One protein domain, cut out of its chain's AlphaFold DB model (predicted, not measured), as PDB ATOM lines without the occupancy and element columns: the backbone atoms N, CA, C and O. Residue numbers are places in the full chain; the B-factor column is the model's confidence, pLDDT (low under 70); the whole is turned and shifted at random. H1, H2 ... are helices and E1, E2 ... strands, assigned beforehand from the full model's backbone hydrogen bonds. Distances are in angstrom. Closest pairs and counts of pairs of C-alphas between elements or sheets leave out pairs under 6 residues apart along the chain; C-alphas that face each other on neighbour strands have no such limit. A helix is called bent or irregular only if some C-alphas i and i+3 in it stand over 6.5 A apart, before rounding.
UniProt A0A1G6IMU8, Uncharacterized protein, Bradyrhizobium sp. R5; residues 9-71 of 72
ATOM      1  N   PHE A   9     113.718 167.360 117.463       72.06
ATOM      2  CA  PHE A   9     114.216 166.194 118.170       72.06
ATOM      3  C   PHE A   9     113.230 165.833 119.282       72.06
ATOM      4  O   PHE A   9     112.993 166.636 120.184       72.06
ATOM      5  N   HIS A  10     112.723 164.601 119.255       65.25
ATOM      6  CA  HIS A  10     111.803 164.083 120.264       65.25
ATOM      7  C   HIS A  10     112.515 163.109 121.213       65.25
ATOM      8  O   HIS A  10     113.077 162.087 120.806       65.25
ATOM      9  N   ALA A  11     112.447 163.402 122.507       71.56
ATOM     10  CA  ALA A  11     112.693 162.480 123.605       71.56
ATOM     11  C   ALA A  11     111.391 162.271 124.390       71.56
ATOM     12  O   ALA A  11     110.464 163.067 124.306       71.56
ATOM     13  N   HIS A  12     111.322 161.209 125.197       70.19
ATOM     14  CA  HIS A  12     110.076 160.764 125.844       70.19
ATOM     15  C   HIS A  12     109.381 161.817 126.735       70.19
ATOM     16  O   HIS A  12     108.215 161.656 127.062       70.19
ATOM     17  N   SER A  13     110.085 162.877 127.137       75.12
ATOM     18  CA  SER A  13     109.544 163.978 127.945       75.12
ATOM     19  C   SER A  13     109.987 165.366 127.470       75.12
ATOM     20  O   SER A  13     109.759 166.350 128.173       75.12
ATOM     21  N   ILE A  14     110.704 165.453 126.344       76.56
ATOM     22  CA  ILE A  14     111.293 166.707 125.859       76.56
ATOM     23  C   ILE A  14     111.247 166.740 124.336       76.56
ATOM     24  O   ILE A  14     111.648 165.776 123.691       76.56
ATOM     25  N   GLU A  15     110.856 167.877 123.782       73.88
ATOM     26  CA  GLU A  15     110.916 168.163 122.353       73.88
ATOM     27  C   GLU A  15     111.797 169.394 122.108       73.88
ATOM     28  O   GLU A  15     111.656 170.390 122.817       73.88
ATOM     29  N   ILE A  16     112.744 169.321 121.165       80.50
ATOM     30  CA  ILE A  16     113.695 170.411 120.875       80.50
ATOM     31  C   ILE A  16     113.843 170.617 119.376       80.50
ATOM     32  O   ILE A  16     114.279 169.702 118.690       80.50
ATOM     33  N   GLY A  17     113.602 171.815 118.861       75.06
ATOM     34  CA  GLY A  17     113.708 172.054 117.423       75.06
ATOM     35  C   GLY A  17     113.676 173.517 117.039       75.06
ATOM     36  O   GLY A  17     113.671 174.406 117.893       75.06
ATOM     37  N   LEU A  18     113.696 173.749 115.733       69.19
ATOM     38  CA  LEU A  18     113.581 175.077 115.145       69.19
ATOM     39  C   LEU A  18     112.155 175.277 114.648       69.19
ATOM     40  O   LEU A  18     111.559 174.371 114.068       69.19
ATOM     41  N   CYS A  19     111.615 176.474 114.855       68.12
ATOM     42  CA  CYS A  19     110.351 176.825 114.232       68.12
ATOM     43  C   CYS A  19     110.551 176.923 112.706       68.12
ATOM     44  O   CYS A  19     111.535 177.513 112.262       68.12
ATOM     45  N   PRO A  20     109.622 176.410 111.879       60.69
ATOM     46  CA  PRO A  20     109.700 176.578 110.428       60.69
ATOM     47  C   PRO A  20     109.492 178.033 109.970       60.69
ATOM     48  O   PRO A  20     109.743 178.343 108.807       60.69
ATOM     49  N   ASN A  21     109.025 178.926 110.851       63.22
ATOM     50  CA  ASN A  21     108.919 180.349 110.556       63.22
ATOM     51  C   ASN A  21     110.289 181.036 110.752       63.22
ATOM     52  O   ASN A  21     110.751 181.094 111.890       63.22
ATOM     53  N   PRO A  22     110.916 181.600 109.702       61.91
ATOM     54  CA  PRO A  22     112.202 182.295 109.810       61.91
ATOM     55  C   PRO A  22     112.153 183.567 110.673       61.91
ATOM     56  O   PRO A  22     113.189 184.008 111.160       61.91
ATOM     57  N   ASP A  23     110.967 184.130 110.927       62.91
ATOM     58  CA  ASP A  23     110.794 185.215 111.907       62.91
ATOM     59  C   ASP A  23     110.869 184.709 113.367       62.91
ATOM     60  O   ASP A  23     110.905 185.495 114.313       62.91
ATOM     61  N   CYS A  24     110.881 183.388 113.567       63.66
ATOM     62  CA  CYS A  24     111.025 182.698 114.847       63.66
ATOM     63  C   CYS A  24     112.356 181.936 114.898       63.66
ATOM     64  O   CYS A  24     112.382 180.739 115.187       63.66
ATOM     65  N   ASP A  25     113.456 182.639 114.617       72.00
ATOM     66  CA  ASP A  25     114.818 182.095 114.637       72.00
ATOM     67  C   ASP A  25     115.276 181.833 116.092       72.00
ATOM     68  O   ASP A  25     116.061 182.559 116.711       72.00
ATOM     69  N   ALA A  26     114.678 180.807 116.692       77.38
ATOM     70  CA  ALA A  26     114.869 180.389 118.067       77.38
ATOM     71  C   ALA A  26     114.797 178.863 118.176       77.38
ATOM     72  O   ALA A  26     114.091 178.188 117.427       77.38
ATOM     73  N   ILE A  27     115.513 178.313 119.156       80.50
ATOM     74  CA  ILE A  27     115.370 176.911 119.546       80.50
ATOM     75  C   ILE A  27     114.209 176.818 120.529       80.50
ATOM     76  O   ILE A  27     114.251 177.406 121.609       80.50
ATOM     77  N   HIS A  28     113.186 176.055 120.176       80.56
ATOM     78  CA  HIS A  28     112.031 175.806 121.026       80.56
ATOM     79  C   HIS A  28     112.249 174.517 121.813       80.56
ATOM     80  O   HIS A  28     112.595 173.490 121.236       80.56
ATOM     81  N   VAL A  29     112.065 174.582 123.129       82.56
ATOM     82  CA  VAL A  29     112.158 173.453 124.058       82.56
ATOM     83  C   VAL A  29     110.798 173.264 124.712       82.56
ATOM     84  O   VAL A  29     110.346 174.145 125.447       82.56
ATOM     85  N   HIS A  30     110.157 172.121 124.482       82.94
ATOM     86  CA  HIS A  30     108.905 171.744 125.132       82.94
ATOM     87  C   HIS A  30     109.148 170.637 126.151       82.94
ATOM     88  O   HIS A  30     109.832 169.655 125.869       82.94
ATOM     89  N   LEU A  31     108.566 170.787 127.338       84.75
ATOM     90  CA  LEU A  31     108.442 169.708 128.308       84.75
ATOM     91  C   LEU A  31     107.082 169.050 128.097       84.75
ATOM     92  O   LEU A  31     106.053 169.687 128.331       84.75
ATOM     93  N   LEU A  32     107.086 167.798 127.657       84.19
ATOM     94  CA  LEU A  32     105.864 167.060 127.355       84.19
ATOM     95  C   LEU A  32     105.355 166.331 128.604       84.19
ATOM     96  O   LEU A  32     106.145 165.907 129.456       84.19
ATOM     97  N   ASP A  33     104.040 166.184 128.731       85.50
ATOM     98  CA  ASP A  33     103.454 165.271 129.703       85.50
ATOM     99  C   ASP A  33     103.428 163.819 129.205       85.50
ATOM    100  O   ASP A  33     103.954 163.477 128.148       85.50
ATOM    101  N   LYS A  34     102.844 162.935 130.020       84.94
ATOM    102  CA  LYS A  34     102.745 161.497 129.735       84.94
ATOM    103  C   LYS A  34     101.949 161.176 128.463       84.94
ATOM    104  O   LYS A  34     102.091 160.071 127.948       84.94
ATOM    105  N   ASP A  35     101.095 162.098 128.025       86.31
ATOM    106  CA  ASP A  35     100.233 161.951 126.859       86.31
ATOM    107  C   ASP A  35     100.889 162.608 125.621       86.31
ATOM    108  O   ASP A  35     100.366 162.493 124.518       86.31
ATOM    109  N   GLY A  36     102.076 163.213 125.789       80.56
ATOM    110  CA  GLY A  36     102.842 163.874 124.733       80.56
ATOM    111  C   GLY A  36     102.502 165.354 124.554       80.56
ATOM    112  O   GLY A  36     103.009 165.970 123.625       80.56
ATOM    113  N   GLU A  37     101.685 165.938 125.435       80.88
ATOM    114  CA  GLU A  37     101.224 167.323 125.301       80.88
ATOM    115  C   GLU A  37     102.170 168.312 126.007       80.88
ATOM    116  O   GLU A  37     102.667 168.019 127.103       80.88
ATOM    117  N   PRO A  38     102.420 169.513 125.448       81.00
ATOM    118  CA  PRO A  38     103.298 170.498 126.074       81.00
ATOM    119  C   PRO A  38     102.742 171.001 127.413       81.00
ATOM    120  O   PRO A  38     101.669 171.600 127.486       81.00
ATOM    121  N   ARG A  39     103.513 170.837 128.491       87.06
ATOM    122  CA  ARG A  39     103.231 171.428 129.813       87.06
ATOM    123  C   ARG A  39     104.011 172.691 130.110       87.06
ATOM    124  O   ARG A  39     103.564 173.514 130.905       87.06
ATOM    125  N   ALA A  40     105.185 172.820 129.516       82.88
ATOM    126  CA  ALA A  40     106.002 174.015 129.594       82.88
ATOM    127  C   ALA A  40     106.739 174.196 128.270       82.88
ATOM    128  O   ALA A  40     107.114 173.211 127.634       82.88
ATOM    129  N   GLN A  41     106.966 175.447 127.882       83.75
ATOM    130  CA  GLN A  41     107.703 175.796 126.676       83.75
ATOM    131  C   GLN A  41     108.715 176.901 126.969       83.75
ATOM    132  O   GLN A  41     108.445 177.815 127.749       83.75
ATOM    133  N   MET A  42     109.870 176.822 126.323       82.44
ATOM    134  CA  MET A  42     110.916 177.836 126.359       82.44
ATOM    135  C   MET A  42     111.426 178.074 124.941       82.44
ATOM    136  O   MET A  42     111.629 177.120 124.198       82.44
ATOM    137  N   ALA A  43     111.654 179.335 124.578       81.06
ATOM    138  CA  ALA A  43     112.282 179.708 123.316       81.06
ATOM    139  C   ALA A  43     113.655 180.334 123.591       81.06
ATOM    140  O   ALA A  43     113.770 181.289 124.359       81.06
ATOM    141  N   LEU A  44     114.693 179.781 122.969       79.88
ATOM    142  CA  LEU A  44     116.069 180.255 123.043       79.88
ATOM    143  C   LEU A  44     116.401 180.995 121.747       79.88
ATOM    144  O   LEU A  44     116.703 180.370 120.734       79.88
ATOM    145  N   SER A  45     116.349 182.321 121.786       81.94
ATOM    146  CA  SER A  45     116.872 183.185 120.725       81.94
ATOM    147  C   SER A  45     118.269 183.690 121.093       81.94
ATOM    148  O   SER A  45     118.655 183.677 122.266       81.94
ATOM    149  N   CYS A  46     119.027 184.182 120.110       74.31
ATOM    150  CA  CYS A  46     120.355 184.759 120.357       74.31
ATOM    151  C   CYS A  46     120.321 185.924 121.362       74.31
ATOM    152  O   CYS A  46     121.264 186.098 122.127       74.31
ATOM    153  N   GLU A  47     119.229 186.688 121.400       76.81
ATOM    154  CA  GLU A  47     119.052 187.824 122.314       76.81
ATOM    155  C   GLU A  47     118.885 187.387 123.776       76.81
ATOM    156  O   GLU A  47     119.294 188.096 124.692       76.81
ATOM    157  N   ASN A  48     118.330 186.193 123.999       74.56
ATOM    158  CA  ASN A  48     117.969 185.706 125.330       74.56
ATOM    159  C   ASN A  48     118.884 184.575 125.825       74.56
ATOM    160  O   ASN A  48     118.729 184.105 126.952       74.56
ATOM    161  N   ILE A  49     119.850 184.127 125.019       78.81
ATOM    162  CA  ILE A  49     120.671 182.961 125.359       78.81
ATOM    163  C   ILE A  49     121.618 183.232 126.532       78.81
ATOM    164  O   ILE A  49     121.745 182.398 127.426       78.81
ATOM    165  N   GLU A  50     122.255 184.403 126.571       78.38
ATOM    166  CA  GLU A  50     123.174 184.783 127.647       78.38
ATOM    167  C   GLU A  50     122.489 184.877 129.020       78.38
ATOM    168  O   GLU A  50     122.983 184.231 129.953       78.38
ATOM    169  N   PRO A  51     121.357 185.600 129.179       78.81
ATOM    170  CA  PRO A  51     120.659 185.646 130.462       78.81
ATOM    171  C   PRO A  51     120.138 184.266 130.886       78.81
ATOM    172  O   PRO A  51     120.330 183.878 132.035       78.81
ATOM    173  N   ILE A  52     119.601 183.457 129.964       81.44
ATOM    174  CA  ILE A  52     119.128 182.099 130.291       81.44
ATOM    175  C   ILE A  52     120.282 181.202 130.759       81.44
ATOM    176  O   ILE A  52     120.143 180.442 131.719       81.44
ATOM    177  N   VAL A  53     121.452 181.283 130.118       79.81
ATOM    178  CA  VAL A  53     122.638 180.527 130.548       79.81
ATOM    179  C   VAL A  53     123.106 180.968 131.936       79.81
ATOM    180  O   VAL A  53     123.560 180.123 132.714       79.81
ATOM    181  N   ALA A  54     123.007 182.257 132.267       77.38
ATOM    182  CA  ALA A  54     123.322 182.755 133.603       77.38
ATOM    183  C   ALA A  54     122.362 182.181 134.660       77.38
ATOM    184  O   ALA A  54     122.832 181.613 135.650       77.38
ATOM    185  N   ASP A  55     121.054 182.212 134.399       83.06
ATOM    186  CA  ASP A  55     120.026 181.667 135.295       83.06
ATOM    187  C   ASP A  55     120.204 180.157 135.512       83.06
ATOM    188  O   ASP A  55     120.184 179.667 136.644       83.06
ATOM    189  N   LEU A  56     120.468 179.397 134.443       82.69
ATOM    190  CA  LEU A  56     120.721 177.954 134.535       82.69
ATOM    191  C   LEU A  56     121.984 177.634 135.346       82.69
ATOM    192  O   LEU A  56     122.018 176.641 136.079       82.69
ATOM    193  N   ARG A  57     123.034 178.459 135.235       82.88
ATOM    194  CA  ARG A  57     124.248 178.312 136.054       82.88
ATOM    195  C   ARG A  57     123.958 178.593 137.521       82.88
ATOM    196  O   ARG A  57     124.397 177.806 138.357       82.88
ATOM    197  N   GLN A  58     123.202 179.646 137.818       84.25
ATOM    198  CA  GLN A  58     122.791 179.958 139.184       84.25
ATOM    199  C   GLN A  58     121.971 178.812 139.787       84.25
ATOM    200  O   GLN A  58     122.315 178.315 140.858       84.25
ATOM    201  N   LEU A  59     120.956 178.321 139.070       82.81
ATOM    202  CA  LEU A  59     120.131 177.200 139.522       82.81
ATOM    203  C   LEU A  59     120.973 175.944 139.785       82.81
ATOM    204  O   LEU A  59     120.802 175.270 140.801       82.81
ATOM    205  N   ARG A  60     121.920 175.624 138.892       86.56
ATOM    206  CA  ARG A  60     122.868 174.521 139.103       86.56
ATOM    207  C   ARG A  60     123.659 174.720 140.395       86.56
ATOM    208  O   ARG A  60     123.820 173.765 141.152       86.56
ATOM    209  N   ASP A  61     124.175 175.920 140.633       86.81
ATOM    210  CA  ASP A  61     125.012 176.206 141.796       86.81
ATOM    211  C   ASP A  61     124.205 176.111 143.103       86.81
ATOM    212  O   ASP A  61     124.684 175.515 144.070       86.81
ATOM    213  N   GLU A  62     122.950 176.570 143.108       86.94
ATOM    214  CA  GLU A  62     122.000 176.403 144.216       86.94
ATOM    215  C   GLU A  62     121.682 174.927 144.492       86.94
ATOM    216  O   GLU A  62     121.775 174.467 145.636       86.94
ATOM    217  N   LEU A  63     121.376 174.147 143.450       81.88
ATOM    218  CA  LEU A  63     121.135 172.706 143.567       81.88
ATOM    219  C   LEU A  63     122.366 171.974 144.113       81.88
ATOM    220  O   LEU A  63     122.245 171.114 144.986       81.88
ATOM    221  N   MET A  64     123.561 172.334 143.643       84.12
ATOM    222  CA  MET A  64     124.819 171.757 144.115       84.12
ATOM    223  C   MET A  64     125.135 172.160 145.559       84.12
ATOM    224  O   MET A  64     125.638 171.334 146.326       84.12
ATOM    225  N   ALA A  65     124.829 173.393 145.959       82.44
ATOM    226  CA  ALA A  65     124.970 173.848 147.338       82.44
ATOM    227  C   ALA A  65     124.008 173.096 148.276       82.44
ATOM    228  O   ALA A  65     124.436 172.561 149.301       82.44
ATOM    229  N   GLY A  66     122.738 172.956 147.887       73.94
ATOM    230  CA  GLY A  66     121.741 172.177 148.627       73.94
ATOM    231  C   GLY A  66     122.076 170.681 148.702       73.94
ATOM    232  O   GLY A  66     121.902 170.053 149.749       73.94
ATOM    233  N   ALA A  67     122.631 170.105 147.632       63.50
ATOM    234  CA  ALA A  67     123.096 168.718 147.607       63.50
ATOM    235  C   ALA A  67     124.316 168.477 148.517       63.50
ATOM    236  O   ALA A  67     124.461 167.387 149.072       63.50
ATOM    237  N   LYS A  68     125.182 169.485 148.699       59.00
ATOM    238  CA  LYS A  68     126.295 169.438 149.662       59.00
ATOM    239  C   LYS A  68     125.816 169.569 151.111       59.00
ATOM    240  O   LYS A  68     126.358 168.884 151.972       59.00
ATOM    241  N   ALA A  69     124.787 170.375 151.373       55.88
ATOM    242  CA  ALA A  69     124.225 170.558 152.715       55.88
ATOM    243  C   ALA A  69     123.483 169.314 153.248       55.88
ATOM    244  O   ALA A  69     123.489 169.063 154.445       55.88
ATOM    245  N   LYS A  70     122.888 168.494 152.370       53.25
ATOM    246  CA  LYS A  70     122.193 167.243 152.742       53.25
ATOM    247  C   LYS A  70     123.111 166.042 153.038       53.25
ATOM    248  O   LYS A  70     122.601 164.962 153.317       53.25
ATOM    249  N   LYS A  71     124.435 166.196 152.922       50.81
ATOM    250  CA  LYS A  71     125.431 165.121 153.116       50.81
ATOM    251  C   LYS A  71     126.168 165.172 154.467       50.81
ATOM    252  O   LYS A  71     127.144 164.439 154.619       50.81
TER     253      LYS A  71
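AT A GLANCE: This is residues 9 to 71 of the 72 residues of an uncharacterized protein of Bradyrhizobium sp. R5 (UniProt A0A1G6IMU8). A small sheet of four antiparallel strands, E1 to E4, joined one after the other by turns and loops, has a single long helix, H1, reaching away from one end of it like the second arm of an open V. H1 meets the sheet only near its own beginning, at residues 49 to 53, and residues 54 to 71 stand free and stick out. The printed part has 63 residues with four named strands and then one named helix, in the order E1, E2, E3, E4, H1; the sheet's order is the same, E1 - E2 - E3 - E4, and the class is mixed, helices and strands. The whole is loose, with a radius of gyration of the C-alphas of 15.0 A, and flat in outline, its C-alphas spanning 47 by 32 by 16 A.

IN THESE COORDINATES: The printed part begins with strand E1, residues 9 to 11, whose first C-alpha, that of Phe 9, is at (114.216, 166.194, 118.170). After residues 12 and 13 comes strand E2, residues 14 to 18, 13.8 A from first to last C-alpha. Residues 19 to 26 lead to strand E3, residues 27 to 32, 15.8 A long. Residues 33 to 37 lead to strand E4, residues 38 to 44, the longest strand with 7 residues and 16.4 A, ending with C-alpha 44 at (116.069, 180.255, 123.043). Residues 45 to 48 follow, and then helix H1, residues 49 to 69, runs 30.2 A from C-alpha 49 at (120.671, 182.961, 125.359) to C-alpha 69 at (124.225, 170.558, 152.715). H1 is not bent.

HOW THE PARTS SIT: The four strands form a meander, each strand the antiparallel neighbour of the one before. E1 and E2 are a hairpin, with 176 degrees between their N-to-C directions; C-alphas 10 and 15 face each other at 4.7 A, and N 9 and O 16 are within hydrogen-bond range at 2.7 A. E2 and E3 are a hairpin at 157 degrees; C-alphas 16 and 29 face each other at 4.7 A, and N 30 and O 15 are 2.8 A apart, within hydrogen-bond range. E3 and E4 are a hairpin at 163 degrees; C-alphas 28 and 43 face each other at 4.5 A, and N 29 and O 42 as well as N 44 and O 27 are within hydrogen-bond range, both at 2.8 A. E1 and E4 are the edge strands and are apart. From edge to edge of the sheet the strands' lines turn by 40 degrees. H1 is only just on the sheet, with 5 pairs of C-alphas within 10 A, and only grazes it with its residues 49 to 53. In H1 every O i to N i+4 pair is within hydrogen-bond range.

THE WHOLE: The two C-alphas farthest apart, those of Pro 22 and Lys 71, are 48.4 A apart, and the first and last printed C-alphas, those of Phe 9 and Lys 71, are 36.7 A apart. Without residues 54 to 71 the body has 45 residues and spans 32 by 24 by 14 A, with a radius of gyration of 11.3 A. The printed part has no cut. No link is long: those from E1 to E2, E3 to E4 and E4 to H1 are tight, and that from E2 to E3, with 8 residues, is short. The mean pLDDT of the printed part is 76.4, and 13 residues are under 70: residue 10, residues 18 to 24 and residues 67 to 71.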